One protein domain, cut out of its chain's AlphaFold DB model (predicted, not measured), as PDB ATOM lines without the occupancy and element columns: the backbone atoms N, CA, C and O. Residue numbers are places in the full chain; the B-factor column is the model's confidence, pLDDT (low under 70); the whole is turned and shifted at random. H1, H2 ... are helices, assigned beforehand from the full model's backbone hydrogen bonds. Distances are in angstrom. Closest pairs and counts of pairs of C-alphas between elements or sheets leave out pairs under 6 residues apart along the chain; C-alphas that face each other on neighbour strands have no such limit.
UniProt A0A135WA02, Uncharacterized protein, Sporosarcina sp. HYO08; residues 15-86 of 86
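What this domain is: This is residues 15 to 86 of the 86 residues of an uncharacterized protein of Sporosarcina sp. HYO08 (UniProt A0A135WA02). One long helix, H3, makes the longest axis, and two shorter helices, H1 and H2, form an open V at its side, joined at a corner by a tight link. The far part of H2 packs on H3, while H1 crosses near the later part of H3 with few contacts; a long loop, residues 47 to 60, lies at the end where H3 begins. The printed part has 72 residues with three named helices, in the order H1, H2, H3, and no named strand; the class is all helix. It is only just loose, close to compact, with a radius of gyration of the C-alphas of 13.6 A, and spans 42 by 20 by 20 A.

Where its parts are: H1, residues 15 to 31, begins at C-alpha 15 (171.238, 183.565, 139.959) and is 23.6 A long from first to last C-alpha. H2, residues 34 to 46, is 18.6 A long. H3, residues 61 to 84, runs 34.7 A from C-alpha 61 (159.782, 193.487, 115.328) to C-alpha 84 (162.954, 168.308, 138.947).

How they stand to each other: H1 and H2 are close but not clearly touching; their closest C-alphas, those of Phe 28 and Val 35, are 7.8 A apart. Their lines are about perpendicular, at 77 degrees. H1 and H3 are close but not clearly touching, with the closest C-alphas, those of Leu 23 and Ala 79, 7.5 A apart, and about perpendicular at 87 degrees. H2 touches H3 with residues 39 to 44 alone, and H3 touches H2 with residues 67 to 71 alone; the closest C-alphas, those of Ala 44 and Ile 67, are 5.9 A apart. H2 and H3 run opposite ways at a steep tilt of 67 degrees, only just short of about perpendicular. In H1, H2 and H3 every O i to N i+4 pair is within hydrogen-bond range.

The domain as a whole: The two C-alphas farthest apart, those of Glu 58 and Lys 86, are 43.8 A apart. The printed part has no cut and ends at residue 86, the chain's last residue. The link from H2 to H3, 14 residues, is long. Residues 29 to 34, of which 29 to 31 belong to H1, stand free, as do residues 80 to 86, of which 80 to 84 belong to H3. The mean pLDDT of the printed part is 72.7; 30 residues are under 70, namely 15 to 37, 78 to 79, 81 to 82 and 84 to 86.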
ATOM      1  N   GLU A  15     171.232 185.030 140.046       47.88
ATOM      2  CA  GLU A  15     171.238 183.565 139.959       47.88
ATOM      3  C   GLU A  15     170.613 183.047 138.659       47.88
ATOM      4  O   GLU A  15     171.088 182.068 138.082       47.88
ATOM      5  N   TRP A  16     169.595 183.736 138.132       45.03
ATOM      6  CA  TRP A  16     168.943 183.344 136.880       45.03
ATOM      7  C   TRP A  16     169.829 183.593 135.671       45.03
ATOM      8  O   TRP A  16     169.833 182.780 134.752       45.03
ATOM      9  N   HIS A  17     170.620 184.667 135.672       51.19
ATOM     10  CA  HIS A  17     171.625 184.874 134.633       51.19
ATOM     11  C   HIS A  17     172.711 183.806 134.685       51.19
ATOM     12  O   HIS A  17     173.102 183.315 133.633       51.19
ATOM     13  N   ALA A  18     173.150 183.386 135.872       53.03
ATOM     14  CA  ALA A  18     174.133 182.315 136.005       53.03
ATOM     15  C   ALA A  18     173.575 180.962 135.536       53.03
ATOM     16  O   ALA A  18     174.237 180.262 134.773       53.03
ATOM     17  N   ALA A  19     172.342 180.618 135.918       54.84
ATOM     18  CA  ALA A  19     171.683 179.384 135.491       54.84
ATOM     19  C   ALA A  19     171.356 179.389 133.988       54.84
ATOM     20  O   ALA A  19     171.589 178.398 133.302       54.84
ATOM     21  N   MET A  20     170.873 180.517 133.455       56.09
ATOM     22  CA  MET A  20     170.605 180.704 132.027       56.09
ATOM     23  C   MET A  20     171.902 180.691 131.219       56.09
ATOM     24  O   MET A  20     171.942 180.067 130.167       56.09
ATOM     25  N   ASN A  21     172.963 181.345 131.696       57.50
ATOM     26  CA  ASN A  21     174.268 181.323 131.041       57.50
ATOM     27  C   ASN A  21     174.884 179.931 131.111       57.50
ATOM     28  O   ASN A  21     175.436 179.493 130.116       57.50
ATOM     29  N   ARG A  22     174.741 179.198 132.220       57.72
ATOM     30  CA  ARG A  22     175.197 177.806 132.320       57.72
ATOM     31  C   ARG A  22     174.424 176.894 131.372       57.72
ATOM     32  O   ARG A  22     175.057 176.145 130.646       57.72
ATOM     33  N   LEU A  23     173.096 177.006 131.309       60.53
ATOM     34  CA  LEU A  23     172.284 176.233 130.365       60.53
ATOM     35  C   LEU A  23     172.618 176.596 128.917       60.53
ATOM     36  O   LEU A  23     172.751 175.712 128.080       60.53
ATOM     37  N   LYS A  24     172.786 177.891 128.625       59.62
ATOM     38  CA  LYS A  24     173.292 178.356 127.335       59.62
ATOM     39  C   LYS A  24     174.640 177.708 127.054       59.62
ATOM     40  O   LYS A  24     174.754 177.087 126.022       59.62
ATOM     41  N   VAL A  25     175.622 177.782 127.949       61.12
ATOM     42  CA  VAL A  25     176.967 177.209 127.759       61.12
ATOM     43  C   VAL A  25     176.931 175.688 127.592       61.12
ATOM     44  O   VAL A  25     177.613 175.180 126.716       61.12
ATOM     45  N   GLU A  26     176.124 174.957 128.358       59.03
ATOM     46  CA  GLU A  26     175.958 173.504 128.203       59.03
ATOM     47  C   GLU A  26     175.336 173.153 126.846       59.03
ATOM     48  O   GLU A  26     175.835 172.274 126.150       59.03
ATOM     49  N   VAL A  27     174.300 173.884 126.423       53.84
ATOM     50  CA  VAL A  27     173.668 173.705 125.107       53.84
ATOM     51  C   VAL A  27     174.570 174.213 123.968       53.84
ATOM     52  O   VAL A  27     174.597 173.609 122.908       53.84
ATOM     53  N   PHE A  28     175.354 175.276 124.157       50.31
ATOM     54  CA  PHE A  28     176.240 175.857 123.138       50.31
ATOM     55  C   PHE A  28     177.522 175.038 122.961       50.31
ATOM     56  O   PHE A  28     177.912 174.779 121.826       50.31
ATOM     57  N   ASN A  29     178.148 174.574 124.047       50.88
ATOM     58  CA  ASN A  29     179.352 173.741 123.976       50.88
ATOM     59  C   ASN A  29     179.046 172.315 123.504       50.88
ATOM     60  O   ASN A  29     179.913 171.684 122.910       50.88
ATOM     61  N   ALA A  30     177.832 171.804 123.738       50.56
ATOM     62  CA  ALA A  30     177.441 170.478 123.263       50.56
ATOM     63  C   ALA A  30     176.956 170.458 121.803       50.56
ATOM     64  O   ALA A  30     176.918 169.389 121.199       50.56
ATOM     65  N   GLN A  31     176.523 171.598 121.251       43.38
ATOM     66  CA  GLN A  31     175.642 171.595 120.078       43.38
ATOM     67  C   GLN A  31     175.873 172.748 119.076       43.38
ATOM     68  O   GLN A  31     175.312 172.709 117.982       43.38
ATOM     69  N   GLY A  32     176.732 173.726 119.388       46.94
ATOM     70  CA  GLY A  32     177.065 174.845 118.496       46.94
ATOM     71  C   GLY A  32     175.925 175.857 118.300       46.94
ATOM     72  O   GLY A  32     174.771 175.621 118.661       46.94
ATOM     73  N   ASN A  33     176.239 177.017 117.710       51.94
ATOM     74  CA  ASN A  33     175.268 178.092 117.432       51.94
ATOM     75  C   ASN A  33     174.090 177.649 116.534       51.94
ATOM     76  O   ASN A  33     173.038 178.289 116.531       51.94
ATOM     77  N   ASP A  34     174.234 176.530 115.825       51.41
ATOM     78  CA  ASP A  34     173.232 175.981 114.909       51.41
ATOM     79  C   ASP A  34     171.937 175.544 115.606       51.41
ATOM     80  O   ASP A  34     170.858 175.561 115.005       51.41
ATOM     81  N   VAL A  35     172.003 175.178 116.889       55.25
ATOM     82  CA  VAL A  35     170.816 174.727 117.629       55.25
ATOM     83  C   VAL A  35     169.851 175.864 117.943       55.25
ATOM     84  O   VAL A  35     168.640 175.630 117.994       55.25
ATOM     85  N   ASP A  36     170.343 177.090 118.112       64.38
ATOM     86  CA  ASP A  36     169.476 178.250 118.332       64.38
ATOM     87  C   ASP A  36     168.706 178.602 117.052       64.38
ATOM     88  O   ASP A  36     167.488 178.783 117.071       64.38
ATOM     89  N   ASP A  37     169.389 178.592 115.909       67.62
ATOM     90  CA  ASP A  37     168.768 178.914 114.628       67.62
ATOM     91  C   ASP A  37     167.748 177.859 114.196       67.62
ATOM     92  O   ASP A  37     166.651 178.212 113.757       67.62
ATOM     93  N   ASN A  38     168.031 176.573 114.412       71.44
ATOM     94  CA  ASN A  38     167.066 175.512 114.122       71.44
ATOM     95  C   ASN A  38     165.810 175.621 115.008       71.44
ATOM     96  O   ASN A  38     164.689 175.530 114.503       71.44
ATOM     97  N   LYS A  39     165.971 175.907 116.308       74.44
ATOM     98  CA  LYS A  39     164.836 176.094 117.234       74.44
ATOM     99  C   LYS A  39     164.014 177.338 116.904       74.44
ATOM    100  O   LYS A  39     162.787 177.308 117.002       74.44
ATOM    101  N   LYS A  40     164.658 178.441 116.507       80.25
ATOM    102  CA  LYS A  40     163.955 179.648 116.039       80.25
ATOM    103  C   LYS A  40     163.129 179.362 114.793       80.25
ATOM    104  O   LYS A  40     162.000 179.838 114.721       80.25
ATOM    105  N   VAL A  41     163.668 178.598 113.841       84.00
ATOM    106  CA  VAL A  41     162.958 178.214 112.612       84.00
ATOM    107  C   VAL A  41     161.742 177.348 112.933       84.00
ATOM    108  O   VAL A  41     160.655 177.655 112.454       84.00
ATOM    109  N   GLU A  42     161.879 176.348 113.804       83.75
ATOM    110  CA  GLU A  42     160.755 175.511 114.254       83.75
ATOM    111  C   GLU A  42     159.649 176.356 114.913       83.75
ATOM    112  O   GLU A  42     158.475 176.270 114.561       83.75
ATOM    113  N   ILE A  43     160.018 177.256 115.826       86.31
ATOM    114  CA  ILE A  43     159.059 178.136 116.511       86.31
ATOM    115  C   ILE A  43     158.426 179.145 115.546       86.31
ATOM    116  O   ILE A  43     157.259 179.510 115.706       86.31
ATOM    117  N   ALA A  44     159.177 179.619 114.553       88.31
ATOM    118  CA  ALA A  44     158.647 180.484 113.512       88.31
ATOM    119  C   ALA A  44     157.617 179.740 112.651       88.31
ATOM    120  O   ALA A  44     156.550 180.296 112.394       88.31
ATOM    121  N   GLN A  45     157.876 178.476 112.302       90.19
ATOM    122  CA  GLN A  45     156.916 177.607 111.615       90.19
ATOM    123  C   GLN A  45     155.646 177.398 112.452       90.19
ATOM    124  O   GLN A  45     154.549 177.617 111.941       90.19
ATOM    125  N   GLU A  46     155.773 177.094 113.750       89.69
ATOM    126  CA  GLU A  46     154.627 176.989 114.675       89.69
ATOM    127  C   GLU A  46     153.790 178.276 114.745       89.69
ATOM    128  O   GLU A  46     152.596 178.246 115.040       89.69
ATOM    129  N   LEU A  47     154.431 179.428 114.550       89.62
ATOM    130  CA  LEU A  47     153.796 180.743 114.581       89.62
ATOM    131  C   LEU A  47     153.297 181.217 113.208       89.62
ATOM    132  O   LEU A  47     152.713 182.300 113.140       89.62
ATOM    133  N   GLY A  48     153.541 180.463 112.132       90.56
ATOM    134  CA  GLY A  48     153.253 180.896 110.761       90.56
ATOM    135  C   GLY A  48     154.054 182.133 110.338       90.56
ATOM    136  O   GLY A  48     153.598 182.931 109.521       90.56
ATOM    137  N   ILE A  49     155.227 182.344 110.937       91.50
ATOM    138  CA  ILE A  49     156.094 183.485 110.658       91.50
ATOM    139  C   ILE A  49     157.164 183.053 109.645       91.50
ATOM    140  O   ILE A  49     157.893 182.096 109.914       91.50
ATOM    141  N   PRO A  50     157.314 183.759 108.509       87.62
ATOM    142  CA  PRO A  50     158.291 183.413 107.483       87.62
ATOM    143  C   PRO A  50     159.699 183.858 107.905       87.62
ATOM    144  O   PRO A  50     160.207 184.885 107.460       87.62
ATOM    145  N   LEU A  51     160.323 183.091 108.799       87.62
ATOM    146  CA  LEU A  51     161.721 183.262 109.185       87.62
ATOM    147  C   LEU A  51     162.613 182.445 108.242       87.62
ATOM    148  O   LEU A  51     162.448 181.230 108.130       87.62
ATOM    149  N   LYS A  52     163.578 183.097 107.589       84.56
ATOM    150  CA  LYS A  52     164.549 182.450 106.690       84.56
ATOM    151  C   LYS A  52     165.974 182.566 107.221       84.56
ATOM    152  O   LYS A  52     166.287 183.478 107.984       84.56
ATOM    153  N   LYS A  53     166.863 181.667 106.790       81.19
ATOM    154  CA  LYS A  53     168.305 181.848 107.013       81.19
ATOM    155  C   LYS A  53     168.774 183.065 106.205       81.19
ATOM    156  O   LYS A  53     168.467 183.171 105.019       81.19
ATOM    157  N   GLY A  54     169.480 183.994 106.849       82.69
ATOM    158  CA  GLY A  54     169.944 185.241 106.234       82.69
ATOM    159  C   GLY A  54     169.072 186.457 106.567       82.69
ATOM    160  O   GLY A  54     168.621 186.632 107.698       82.69
ATOM    161  N   TYR A  55     168.879 187.349 105.595       81.69
ATOM    162  CA  TYR A  55     168.257 188.656 105.828       81.69
ATOM    163  C   TYR A  55     166.740 188.562 106.042       81.69
ATOM    164  O   TYR A  55     166.010 188.142 105.150       81.69
ATOM    165  N   ASN A  56     166.251 189.021 107.196       87.69
ATOM    166  CA  ASN A  56     164.828 189.041 107.560       87.69
ATOM    167  C   ASN A  56     164.305 190.479 107.748       87.69
ATOM    168  O   ASN A  56     163.531 190.733 108.664       87.69
ATOM    169  N   GLY A  57     164.734 191.442 106.925       87.06
ATOM    170  CA  GLY A  57     164.384 192.863 107.118       87.06
ATOM    171  C   GLY A  57     162.890 193.191 107.056       87.06
ATOM    172  O   GLY A  57     162.453 194.174 107.641       87.06
ATOM    173  N   GLU A  58     162.095 192.350 106.399       89.94
ATOM    174  CA  GLU A  58     160.633 192.488 106.330       89.94
ATOM    175  C   GLU A  58     159.920 191.918 107.568       89.94
ATOM    176  O   GLU A  58     158.717 192.119 107.757       89.94
ATOM    177  N   LEU A  59     160.647 191.201 108.430       91.12
ATOM    178  CA  LEU A  59     160.099 190.624 109.644       91.12
ATOM    179  C   LEU A  59     159.757 191.742 110.627       91.12
ATOM    180  O   LEU A  59     160.631 192.458 111.118       91.12
ATOM    181  N   LYS A  60     158.475 191.871 110.977       92.25
ATOM    182  CA  LYS A  60     158.055 192.877 111.958       92.25
ATOM    183  C   LYS A  60     158.731 192.585 113.296       92.25
ATOM    184  O   LYS A  60     158.760 191.438 113.741       92.25
ATOM    185  N   ALA A  61     159.161 193.627 114.008       90.94
ATOM    186  CA  ALA A  61     159.782 193.487 115.328       90.94
ATOM    187  C   ALA A  61     158.935 192.639 116.301       90.94
ATOM    188  O   ALA A  61     159.464 191.815 117.042       90.94
ATOM    189  N   LYS A  62     157.600 192.758 116.232       91.44
ATOM    190  CA  LYS A  62     156.660 191.923 117.000       91.44
ATOM    191  C   LYS A  62     156.782 190.428 116.674       91.44
ATOM    192  O   LYS A  62     156.698 189.601 117.573       91.44
ATOM    193  N   GLN A  63     156.975 190.072 115.405       90.31
ATOM    194  CA  GLN A  63     157.141 188.682 114.975       90.31
ATOM    195  C   GLN A  63     158.474 188.113 115.474       90.31
ATOM    196  O   GLN A  63     158.486 187.043 116.079       90.31
ATOM    197  N   ALA A  64     159.567 188.866 115.317       88.19
ATOM    198  CA  ALA A  64     160.872 188.491 115.865       88.19
ATOM    199  C   ALA A  64     160.823 188.322 117.397       88.19
ATOM    200  O   ALA A  64     161.304 187.323 117.935       88.19
ATOM    201  N   GLY A  65     160.162 189.253 118.093       86.69
ATOM    202  CA  GLY A  65     159.948 189.190 119.539       86.69
ATOM    203  C   GLY A  65     159.128 187.973 119.974       86.69
ATOM    204  O   GLY A  65     159.488 187.310 120.945       86.69
ATOM    205  N   ASN A  66     158.073 187.618 119.234       91.81
ATOM    206  CA  ASN A  66     157.269 186.426 119.513       91.81
ATOM    207  C   ASN A  66     158.081 185.129 119.378       91.81
ATOM    208  O   ASN A  66     157.944 184.238 120.221       91.81
ATOM    209  N   ILE A  67     158.934 185.033 118.351       87.50
ATOM    210  CA  ILE A  67     159.828 183.883 118.153       87.50
ATOM    211  C   ILE A  67     160.802 183.772 119.331       87.50
ATOM    212  O   ILE A  67     160.857 182.732 119.990       87.50
ATOM    213  N   GLY A  68     161.515 184.858 119.652       83.81
ATOM    214  CA  GLY A  68     162.482 184.880 120.752       83.81
ATOM    215  C   GLY A  68     161.849 184.588 122.116       83.81
ATOM    216  O   GLY A  68     162.362 183.779 122.888       83.81
ATOM    217  N   GLY A  69     160.684 185.176 122.399       85.00
ATOM    218  CA  GLY A  69     159.961 184.958 123.653       85.00
ATOM    219  C   GLY A  69     159.495 183.511 123.831       85.00
ATOM    220  O   GLY A  69     159.685 182.927 124.903       85.00
ATOM    221  N   LYS A  70     158.930 182.892 122.782       86.12
ATOM    222  CA  LYS A  70     158.553 181.467 122.818       86.12
ATOM    223  C   LYS A  70     159.769 180.560 123.001       86.12
ATOM    224  O   LYS A  70     159.693 179.599 123.768       86.12
ATOM    225  N   MET A  71     160.880 180.878 122.346       83.69
ATOM    226  CA  MET A  71     162.129 180.125 122.445       83.69
ATOM    227  C   MET A  71     162.681 180.128 123.875       83.69
ATOM    228  O   MET A  71     162.919 179.056 124.439       83.69
ATOM    229  N   VAL A  72     162.770 181.297 124.515       80.12
ATOM    230  CA  VAL A  72     163.192 181.400 125.923       80.12
ATOM    231  C   VAL A  72     162.226 180.653 126.848       80.12
ATOM    232  O   VAL A  72     162.668 179.931 127.741       80.12
ATOM    233  N   LYS A  73     160.910 180.745 126.615       81.56
ATOM    234  CA  LYS A  73     159.912 180.012 127.413       81.56
ATOM    235  C   LYS A  73     160.110 178.494 127.333       81.56
ATOM    236  O   LYS A  73     160.062 177.830 128.370       81.56
ATOM    237  N   LYS A  74     160.367 177.946 126.136       78.19
ATOM    238  CA  LYS A  74     160.678 176.515 125.956       78.19
ATOM    239  C   LYS A  74     161.964 176.130 126.704       78.19
ATOM    240  O   LYS A  74     161.961 175.128 127.415       78.19
ATOM    241  N   MET A  75     163.021 176.945 126.630       71.50
ATOM    242  CA  MET A  75     164.276 176.681 127.354       71.50
ATOM    243  C   MET A  75     164.100 176.654 128.873       71.50
ATOM    244  O   MET A  75     164.593 175.740 129.531       71.50
ATOM    245  N   VAL A  76     163.364 177.616 129.434       71.25
ATOM    246  CA  VAL A  76     163.089 177.651 130.878       71.25
ATOM    247  C   VAL A  76     162.300 176.414 131.311       71.25
ATOM    248  O   VAL A  76     162.637 175.805 132.324       71.25
ATOM    249  N   GLY A  77     161.303 175.986 130.529       75.38
ATOM    250  CA  GLY A  77     160.555 174.755 130.810       75.38
ATOM    251  C   GLY A  77     161.437 173.499 130.814       75.38
ATOM    252  O   GLY A  77     161.311 172.648 131.699       75.38
ATOM    253  N   MET A  78     162.385 173.402 129.875       69.19
ATOM    254  CA  MET A  78     163.373 172.315 129.847       69.19
ATOM    255  C   MET A  78     164.285 172.355 131.080       69.19
ATOM    256  O   MET A  78     164.497 171.323 131.713       69.19
ATOM    257  N   ALA A  79     164.777 173.535 131.467       64.69
ATOM    258  CA  ALA A  79     165.613 173.713 132.656       64.69
ATOM    259  C   ALA A  79     164.882 173.301 133.943       64.69
ATOM    260  O   ALA A  79     165.410 172.531 134.742       64.69
ATOM    261  N   GLN A  80     163.634 173.748 134.111       70.94
ATOM    262  CA  GLN A  80     162.785 173.361 135.241       70.94
ATOM    263  C   GLN A  80     162.559 171.848 135.290       70.94
ATOM    264  O   GLN A  80     162.596 171.253 136.363       70.94
ATOM    265  N   THR A  81     162.349 171.216 134.135       69.50
ATOM    266  CA  THR A  81     162.189 169.759 134.045       69.50
ATOM    267  C   THR A  81     163.468 169.030 134.450       69.50
ATOM    268  O   THR A  81     163.392 168.029 135.155       69.50
ATOM    269  N   GLN A  82     164.640 169.526 134.047       64.88
ATOM    270  CA  GLN A  82     165.928 168.945 134.440       64.88
ATOM    271  C   GLN A  82     166.200 169.100 135.939       64.88
ATOM    272  O   GLN A  82     166.647 168.149 136.571       64.88
ATOM    273  N   LEU A  83     165.869 170.255 136.523       70.00
ATOM    274  CA  LEU A  83     165.995 170.479 137.965       70.00
ATOM    275  C   LEU A  83     165.091 169.550 138.781       70.00
ATOM    276  O   LEU A  83     165.515 169.075 139.822       70.00
ATOM    277  N   LYS A  84     163.877 169.257 138.299       68.44
ATOM    278  CA  LYS A  84     162.954 168.308 138.947       68.44
ATOM    279  C   LYS A  84     163.373 166.839 138.826       68.44
ATOM    280  O   LYS A  84     162.803 166.001 139.511       68.44
ATOM    281  N   LYS A  85     164.276 166.513 137.897       62.72
ATOM    282  CA  LYS A  85     164.783 165.149 137.673       62.72
ATOM    283  C   LYS A  85     166.029 164.828 138.508       62.72
ATOM    284  O   LYS A  85     166.508 163.700 138.437       62.72
ATOM    285  N   LYS A  86     166.558 165.810 139.238       48.84
ATOM    286  CA  LYS A  86     167.583 165.641 140.272       48.84
ATOM    287  C   LYS A  86     166.921 165.525 141.635       48.84
ATOM    288  O   LYS A  86     167.506 164.805 142.468       48.84
TER     289      LYS A  86